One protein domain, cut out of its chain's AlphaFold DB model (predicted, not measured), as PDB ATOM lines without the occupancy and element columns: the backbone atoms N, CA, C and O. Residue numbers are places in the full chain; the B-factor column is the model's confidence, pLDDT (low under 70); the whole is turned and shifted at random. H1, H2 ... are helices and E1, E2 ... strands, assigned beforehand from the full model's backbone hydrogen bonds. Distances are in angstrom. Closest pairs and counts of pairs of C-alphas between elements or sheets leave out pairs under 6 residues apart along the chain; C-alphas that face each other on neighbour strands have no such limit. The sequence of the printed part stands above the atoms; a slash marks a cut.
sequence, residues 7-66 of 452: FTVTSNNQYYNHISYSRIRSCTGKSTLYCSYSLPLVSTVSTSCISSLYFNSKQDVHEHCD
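Overview. This is residues 7 to 66 of the 452 residues of an uncharacterized protein of Mytilus coruscus (UniProt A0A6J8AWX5). What is the shape? A small strand hairpin, E1 and E2, sits in the middle, with helical hairpin H2 and H3 at one end and short H1 plus a loop at the other; residues 25 to 48 link H1 back to H2. What is it made of? The printed part has 60 residues, ordered E1, E2, H1, H2, H3, with one antiparallel sheet, E1 - E2; the class is mixed, under half in named elements. It is loose, radius of gyration of the C-alphas 13.3 A, spanning 38 by 23 by 20 A.

Along the chain. Where are the strands? E1 is residues 7 to 9, 6.8 A, from C-alpha 7 at (13.713, 4.457, -25.135); E2 is 15 to 19, 13.4 A. And the helices? H1 is residues 21 to 24, 5.1 A; H2 is 49 to 54, 8.7 A; H3 is 58 to 64, 10.1 A, ending at C-alpha 64 (10.561, -10.236, -18.637).

Arrangement. How do E1 and E2 pair? Antiparallel at 153 degrees, N 8 and O 17 are within hydrogen-bond range, 2.8 A. How do the helices stand? H2 touches H3, closest C-alphas Cys 49 and His 64, 5.0 A, at a shallow tilt of 25 degrees, opposite ways. H2 and H3 have every O i to N i+4 pair within hydrogen-bond range; H1 is too short for one.

Size, cuts and confidence. Which link is long? H1 to H2, 24 residues, is long; the printed part has no cut. Is confidence low anywhere? No printed residue is under 70.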
ATOM      1  N   PHE A   7      12.990   4.916 -26.311       94.38
ATOM      2  CA  PHE A   7      13.713   4.457 -25.135       94.38
ATOM      3  C   PHE A   7      14.926   5.364 -24.924       94.38
ATOM      4  O   PHE A   7      15.734   5.554 -25.833       94.38
ATOM      5  N   THR A   8      15.025   5.968 -23.745       93.81
ATOM      6  CA  THR A   8      16.106   6.897 -23.396       93.81
ATOM      7  C   THR A   8      16.962   6.303 -22.298       93.81
ATOM      8  O   THR A   8      16.441   5.737 -21.338       93.81
ATOM      9  N   VAL A   9      18.274   6.455 -22.436       96.00
ATOM     10  CA  VAL A   9      19.261   5.968 -21.474       96.00
ATOM     11  C   VAL A   9      20.203   7.113 -21.140       96.00
ATOM     12  O   VAL A   9      20.577   7.911 -22.001       96.00
ATOM     13  N   THR A  10      20.544   7.222 -19.865       95.44
ATOM     14  CA  THR A  10      21.553   8.167 -19.380       95.44
ATOM     15  C   THR A  10      22.935   7.816 -19.927       95.44
ATOM     16  O   THR A  10      23.244   6.654 -20.165       95.44
ATOM     17  N   SER A  11      23.809   8.809 -20.103       94.69
ATOM     18  CA  SER A  11      25.145   8.599 -20.687       94.69
ATOM     19  C   SER A  11      26.039   7.651 -19.881       94.69
ATOM     20  O   SER A  11      26.971   7.073 -20.430       94.69
ATOM     21  N   ASN A  12      25.771   7.497 -18.583       95.81
ATOM     22  CA  ASN A  12      26.469   6.569 -17.695       95.81
ATOM     23  C   ASN A  12      25.798   5.185 -17.614       95.81
ATOM     24  O   ASN A  12      26.255   4.352 -16.836       95.81
ATOM     25  N   ASN A  13      24.725   4.940 -18.376       94.62
ATOM     26  CA  ASN A  13      23.965   3.688 -18.390       94.62
ATOM     27  C   ASN A  13      23.425   3.247 -17.012       94.62
ATOM     28  O   ASN A  13      23.191   2.061 -16.794       94.62
ATOM     29  N   GLN A  14      23.225   4.171 -16.066       95.69
ATOM     30  CA  GLN A  14      22.697   3.839 -14.730       95.69
ATOM     31  C   GLN A  14      21.180   3.972 -14.636       95.69
ATOM     32  O   GLN A  14      20.543   3.341 -13.795       95.69
ATOM     33  N   TYR A  15      20.599   4.789 -15.510       96.88
ATOM     34  CA  TYR A  15      19.168   5.023 -15.540       96.88
ATOM     35  C   TYR A  15      18.609   5.067 -16.955       96.88
ATOM     36  O   TYR A  15      19.300   5.471 -17.898       96.88
ATOM     37  N   TYR A  16      17.331   4.726 -17.080       96.50
ATOM     38  CA  TYR A  16      16.575   4.781 -18.321       96.50
ATOM     39  C   TYR A  16      15.171   5.358 -18.101       96.50
ATOM     40  O   TYR A  16      14.700   5.494 -16.970       96.50
ATOM     41  N   ASN A  17      14.501   5.728 -19.190       95.00
ATOM     42  CA  ASN A  17      13.091   6.111 -19.189       95.00
ATOM     43  C   ASN A  17      12.470   5.905 -20.578       95.00
ATOM     44  O   ASN A  17      13.172   5.881 -21.592       95.00
ATOM     45  N   HIS A  18      11.149   5.783 -20.632       93.50
ATOM     46  CA  HIS A  18      10.371   5.728 -21.862       93.50
ATOM     47  C   HIS A  18       9.782   7.112 -22.130       93.50
ATOM     48  O   HIS A  18       9.254   7.764 -21.227       93.50
ATOM     49  N   ILE A  19       9.852   7.571 -23.375       92.75
ATOM     50  CA  ILE A  19       9.320   8.878 -23.752       92.75
ATOM     51  C   ILE A  19       8.430   8.749 -24.986       92.75
ATOM     52  O   ILE A  19       8.719   7.992 -25.907       92.75
ATOM     53  N   SER A  20       7.312   9.468 -24.986       93.94
ATOM     54  CA  SER A  20       6.438   9.550 -26.152       93.94
ATOM     55  C   SER A  20       6.966  10.574 -27.153       93.94
ATOM     56  O   SER A  20       7.604  11.569 -26.790       93.94
ATOM     57  N   TYR A  21       6.607  10.391 -28.415       93.50
ATOM     58  CA  TYR A  21       6.843  11.324 -29.506       93.50
ATOM     59  C   TYR A  21       6.327  12.726 -29.178       93.50
ATOM     60  O   TYR A  21       7.020  13.720 -29.394       93.50
ATOM     61  N   SER A  22       5.128  12.817 -28.591       93.94
ATOM     62  CA  SER A  22       4.518  14.088 -28.189       93.94
ATOM     63  C   SER A  22       5.378  14.872 -27.196       93.94
ATOM     64  O   SER A  22       5.465  16.095 -27.297       93.94
ATOM     65  N   ARG A  23       6.060  14.178 -26.276       93.69
ATOM     66  CA  ARG A  23       6.981  14.794 -25.317       93.69
ATOM     67  C   ARG A  23       8.279  15.223 -25.991       93.69
ATOM     68  O   ARG A  23       8.650  16.385 -25.851       93.69
ATOM     69  N   ILE A  24       8.899  14.362 -26.805       93.69
ATOM     70  CA  ILE A  24      10.103  14.726 -27.579       93.69
ATOM     71  C   ILE A  24       9.860  15.970 -28.439       93.69
ATOM     72  O   ILE A  24      10.707  16.859 -28.488       93.69
ATOM     73  N   ARG A  25       8.690  16.073 -29.079       94.75
ATOM     74  CA  ARG A  25       8.334  17.209 -29.942       94.75
ATOM     75  C   ARG A  25       8.267  18.550 -29.200       94.75
ATOM     76  O   ARG A  25       8.387  19.591 -29.836       94.75
ATOM     77  N   SER A  26       8.078  18.537 -27.882       95.19
ATOM     78  CA  SER A  26       8.095  19.754 -27.057       95.19
ATOM     79  C   SER A  26       9.506  20.218 -26.673       95.19
ATOM     80  O   SER A  26       9.671  21.330 -26.173       95.19
ATOM     81  N   CYS A  27      10.530  19.399 -26.924       95.88
ATOM     82  CA  CYS A  27      11.923  19.774 -26.723       95.88
ATOM     83  C   CYS A  27      12.443  20.617 -27.897       95.88
ATOM     84  O   CYS A  27      11.973  20.512 -29.029       95.88
ATOM     85  N   THR A  28      13.450  21.447 -27.638       96.81
ATOM     86  CA  THR A  28      14.040  22.367 -28.624       96.81
ATOM     87  C   THR A  28      15.485  21.982 -28.940       96.81
ATOM     88  O   THR A  28      16.220  21.557 -28.056       96.81
ATOM     89  N   GLY A  29      15.910  22.107 -30.200       95.19
ATOM     90  CA  GLY A  29      17.267  21.757 -30.641       95.19
ATOM     91  C   GLY A  29      17.289  20.969 -31.954       95.19
ATOM     92  O   GLY A  29      16.239  20.658 -32.511       95.19
ATOM     93  N   LYS A  30      18.488  20.675 -32.474       90.12
ATOM     94  CA  LYS A  30      18.678  19.874 -33.705       90.12
ATOM     95  C   LYS A  30      19.355  18.535 -33.421       90.12
ATOM     96  O   LYS A  30      18.770  17.494 -33.675       90.12
ATOM     97  N   SER A  31      20.589  18.570 -32.917       88.12
ATOM     98  CA  SER A  31      21.362  17.377 -32.544       88.12
ATOM     99  C   SER A  31      21.166  16.999 -31.078       88.12
ATOM    100  O   SER A  31      21.045  15.827 -30.745       88.12
ATOM    101  N   THR A  32      21.113  18.007 -30.211       91.56
ATOM    102  CA  THR A  32      20.868  17.868 -28.777       91.56
ATOM    103  C   THR A  32      19.560  18.568 -28.467       91.56
ATOM    104  O   THR A  32      19.402  19.745 -28.796       91.56
ATOM    105  N   LEU A  33      18.614  17.826 -27.895       93.06
ATOM    106  CA  LEU A  33      17.297  18.335 -27.539       93.06
ATOM    107  C   LEU A  33      17.289  18.778 -26.075       93.06
ATOM    108  O   LEU A  33      17.686  18.024 -25.190       93.06
ATOM    109  N   TYR A  34      16.802  19.989 -25.833       95.12
ATOM    110  CA  TYR A  34      16.595  20.571 -24.513       95.12
ATOM    111  C   TYR A  34      15.101  20.596 -24.211       95.12
ATOM    112  O   TYR A  34      14.318  21.220 -24.932       95.12
ATOM    113  N   CYS A  35      14.703  19.902 -23.152       94.94
ATOM    114  CA  CYS A  35      13.311  19.772 -22.735       94.94
ATOM    115  C   CYS A  35      13.062  20.640 -21.492       94.94
ATOM    116  O   CYS A  35      13.876  20.642 -20.574       94.94
ATOM    117  N   SER A  36      11.939  21.363 -21.439       95.12
ATOM    118  CA  SER A  36      11.568  22.227 -20.299       95.12
ATOM    119  C   SER A  36      10.965  21.469 -19.109       95.12
ATOM    120  O   SER A  36      10.587  22.080 -18.112       95.12
ATOM    121  N   TYR A  37      10.862  20.144 -19.206       94.12
ATOM    122  CA  TYR A  37      10.311  19.264 -18.181       94.12
ATOM    123  C   TYR A  37      11.365  18.268 -17.692       94.12
ATOM    124  O   TYR A  37      12.245  17.838 -18.438       94.12
ATOM    125  N   SER A  38      11.236  17.852 -16.434       93.12
ATOM    126  CA  SER A  38      12.041  16.783 -15.847       93.12
ATOM    127  C   SER A  38      11.477  15.407 -16.201       93.12
ATOM    128  O   SER A  38      10.265  15.187 -16.137       93.12
ATOM    129  N   LEU A  39      12.356  14.459 -16.523       92.62
ATOM    130  CA  LEU A  39      11.999  13.061 -16.763       92.62
ATOM    131  C   LEU A  39      12.270  12.217 -15.505       92.62
ATOM    132  O   LEU A  39      13.397  12.244 -15.012       92.62
ATOM    133  N   PRO A  40      11.290  11.448 -14.993       93.56
ATOM    134  CA  PRO A  40      11.523  10.536 -13.876       93.56
ATOM    135  C   PRO A  40      12.381   9.355 -14.339       93.56
ATOM    136  O   PRO A  40      11.975   8.594 -15.207       93.56
ATOM    137  N   LEU A  41      13.581   9.210 -13.797       95.38
ATOM    138  CA  LEU A  41      14.520   8.176 -14.220       95.38
ATOM    139  C   LEU A  41      14.307   6.871 -13.440       95.38
ATOM    140  O   LEU A  41      14.132   6.897 -12.223       95.38
ATOM    141  N   VAL A  42      14.356   5.734 -14.136       95.69
ATOM    142  CA  VAL A  42      14.292   4.385 -13.551       95.69
ATOM    143  C   VAL A  42      15.698   3.796 -13.515       95.69
ATOM    144  O   VAL A  42      16.433   3.901 -14.494       95.69
ATOM    145  N   SER A  43      16.092   3.205 -12.385       95.25
ATOM    146  CA  SER A  43      17.394   2.538 -12.240       95.25
ATOM    147  C   SER A  43      17.493   1.324 -13.162       95.25
ATOM    148  O   SER A  43      16.547   0.547 -13.242       95.25
ATOM    149  N   THR A  44      18.651   1.107 -13.788       92.25
ATOM    150  CA  THR A  44      18.911  -0.090 -14.612       92.25
ATOM    151  C   THR A  44      18.916  -1.396 -13.821       92.25
ATOM    152  O   THR A  44      18.796  -2.458 -14.421       92.25
ATOM    153  N   VAL A  45      18.979  -1.324 -12.487       92.00
ATOM    154  CA  VAL A  45      18.774  -2.475 -11.589       92.00
ATOM    155  C   VAL A  45      17.328  -2.983 -11.642       92.00
ATOM    156  O   VAL A  45      17.087  -4.169 -11.454       92.00
ATOM    157  N   SER A  46      16.358  -2.101 -11.903       92.69
ATOM    158  CA  SER A  46      14.966  -2.492 -12.130       92.69
ATOM    159  C   SER A  46      14.804  -2.855 -13.600       92.69
ATOM    160  O   SER A  46      14.649  -1.974 -14.443       92.69
ATOM    161  N   THR A  47      14.861  -4.141 -13.923       91.69
ATOM    162  CA  THR A  47      14.815  -4.608 -15.309       91.69
ATOM    163  C   THR A  47      13.383  -4.628 -15.859       91.69
ATOM    164  O   THR A  47      12.393  -4.835 -15.165       91.69
ATOM    165  N   SER A  48      13.267  -4.347 -17.152       93.19
ATOM    166  CA  SER A  48      12.047  -4.403 -17.958       93.19
ATOM    167  C   SER A  48      12.405  -5.033 -19.298       93.19
ATOM    168  O   SER A  48      13.562  -4.961 -19.699       93.19
ATOM    169  N   CYS A  49      11.449  -5.593 -20.043       93.00
ATOM    170  CA  CYS A  49      11.774  -6.248 -21.317       93.00
ATOM    171  C   CYS A  49      12.628  -5.366 -22.256       93.00
ATOM    172  O   CYS A  49      13.647  -5.813 -22.776       93.00
ATOM    173  N   ILE A  50      12.267  -4.088 -22.424       92.50
ATOM    174  CA  ILE A  50      13.000  -3.172 -23.309       92.50
ATOM    175  C   ILE A  50      14.394  -2.818 -22.778       92.50
ATOM    176  O   ILE A  50      15.347  -2.786 -23.555       92.50
ATOM    177  N   SER A  51      14.545  -2.608 -21.465       94.06
ATOM    178  CA  SER A  51      15.863  -2.351 -20.882       94.06
ATOM    179  C   SER A  51      16.745  -3.596 -20.968       94.06
ATOM    180  O   SER A  51      17.916  -3.484 -21.309       94.06
ATOM    181  N   SER A  52      16.186  -4.785 -20.748       93.31
ATOM    182  CA  SER A  52      16.895  -6.059 -20.869       93.31
ATOM    183  C   SER A  52      17.366  -6.320 -22.299       93.31
ATOM    184  O   SER A  52      18.494  -6.773 -22.490       93.31
ATOM    185  N   LEU A  53      16.550  -5.979 -23.306       91.69
ATOM    186  CA  LEU A  53      16.950  -6.024 -24.717       91.69
ATOM    187  C   LEU A  53      18.091  -5.043 -25.012       91.69
ATOM    188  O   LEU A  53      19.069  -5.427 -25.648       91.69
ATOM    189  N   TYR A  54      17.995  -3.801 -24.527       92.44
ATOM    190  CA  TYR A  54      19.022  -2.778 -24.743       92.44
ATOM    191  C   TYR A  54      20.363  -3.138 -24.085       92.44
ATOM    192  O   TYR A  54      21.412  -3.029 -24.714       92.44
ATOM    193  N   PHE A  55      20.336  -3.604 -22.832       92.31
ATOM    194  CA  PHE A  55      21.534  -4.028 -22.098       92.31
ATOM    195  C   PHE A  55      21.975  -5.459 -22.423       92.31
ATOM    196  O   PHE A  55      22.948  -5.939 -21.847       92.31
ATOM    197  N   ASN A  56      21.294  -6.130 -23.360       90.88
ATOM    198  CA  ASN A  56      21.635  -7.469 -23.837       90.88
ATOM    199  C   ASN A  56      21.689  -8.524 -22.710       90.88
ATOM    200  O   ASN A  56      22.484  -9.467 -22.750       90.88
ATOM    201  N   SER A  57      20.842  -8.368 -21.684       92.25
ATOM    202  CA  SER A  57      20.765  -9.308 -20.563       92.25
ATOM    203  C   SER A  57      19.884 -10.499 -20.928       92.25
ATOM    204  O   SER A  57      18.656 -10.431 -20.901       92.25
ATOM    205  N   LYS A  58      20.513 -11.619 -21.286       90.75
ATOM    206  CA  LYS A  58      19.815 -12.814 -21.790       90.75
ATOM    207  C   LYS A  58      18.806 -13.400 -20.811       90.75
ATOM    208  O   LYS A  58      17.717 -13.781 -21.235       90.75
ATOM    209  N   GLN A  59      19.188 -13.482 -19.539       91.00
ATOM    210  CA  GLN A  59      18.334 -14.017 -18.484       91.00
ATOM    211  C   GLN A  59      17.109 -13.122 -18.294       91.00
ATOM    212  O   GLN A  59      15.982 -13.605 -18.366       91.00
ATOM    213  N   ASP A  60      17.323 -11.810 -18.177       92.94
ATOM    214  CA  ASP A  60      16.223 -10.874 -17.970       92.94
ATOM    215  C   ASP A  60      15.312 -10.768 -19.196       92.94
ATOM    216  O   ASP A  60      14.114 -10.550 -19.040       92.94
ATOM    217  N   VAL A  61      15.845 -10.930 -20.413       92.00
ATOM    218  CA  VAL A  61      15.035 -11.007 -21.640       92.00
ATOM    219  C   VAL A  61      14.120 -12.229 -21.596       92.00
ATOM    220  O   VAL A  61      12.933 -12.102 -21.880       92.00
ATOM    221  N   HIS A  62      14.635 -13.397 -21.211       90.75
ATOM    222  CA  HIS A  62      13.820 -14.607 -21.103       90.75
ATOM    223  C   HIS A  62      12.726 -14.488 -20.028       90.75
ATOM    224  O   HIS A  62      11.625 -15.013 -20.199       90.75
ATOM    225  N   GLU A  63      13.028 -13.807 -18.924       92.31
ATOM    226  CA  GLU A  63      12.117 -13.654 -17.791       92.31
ATOM    227  C   GLU A  63      11.048 -12.576 -18.020       92.31
ATOM    228  O   GLU A  63       9.871 -12.811 -17.745       92.31
ATOM    229  N   HIS A  64      11.429 -11.416 -18.565       92.50
ATOM    230  CA  HIS A  64      10.561 -10.236 -18.637       92.50
ATOM    231  C   HIS A  64       9.890 -10.027 -20.001       92.50
ATOM    232  O   HIS A  64       8.928  -9.262 -20.085       92.50
ATOM    233  N   CYS A  65      10.375 -10.650 -21.083       92.44
ATOM    234  CA  CYS A  65       9.783 -10.490 -22.414       92.44
ATOM    235  C   CYS A  65       8.802 -11.619 -22.756       92.44
ATOM    236  O   CYS A  65       9.163 -12.794 -22.790       92.44
ATOM    237  N   ASP A  66       7.567 -11.257 -23.122       91.44
ATOM    238  CA  ASP A  66       6.603 -12.193 -23.717       91.44
ATOM    239  C   ASP A  66       6.738 -12.199 -25.244       91.44
ATOM    240  O   ASP A  66       6.175 -11.362 -25.960       91.44
TER     241      ASP A  66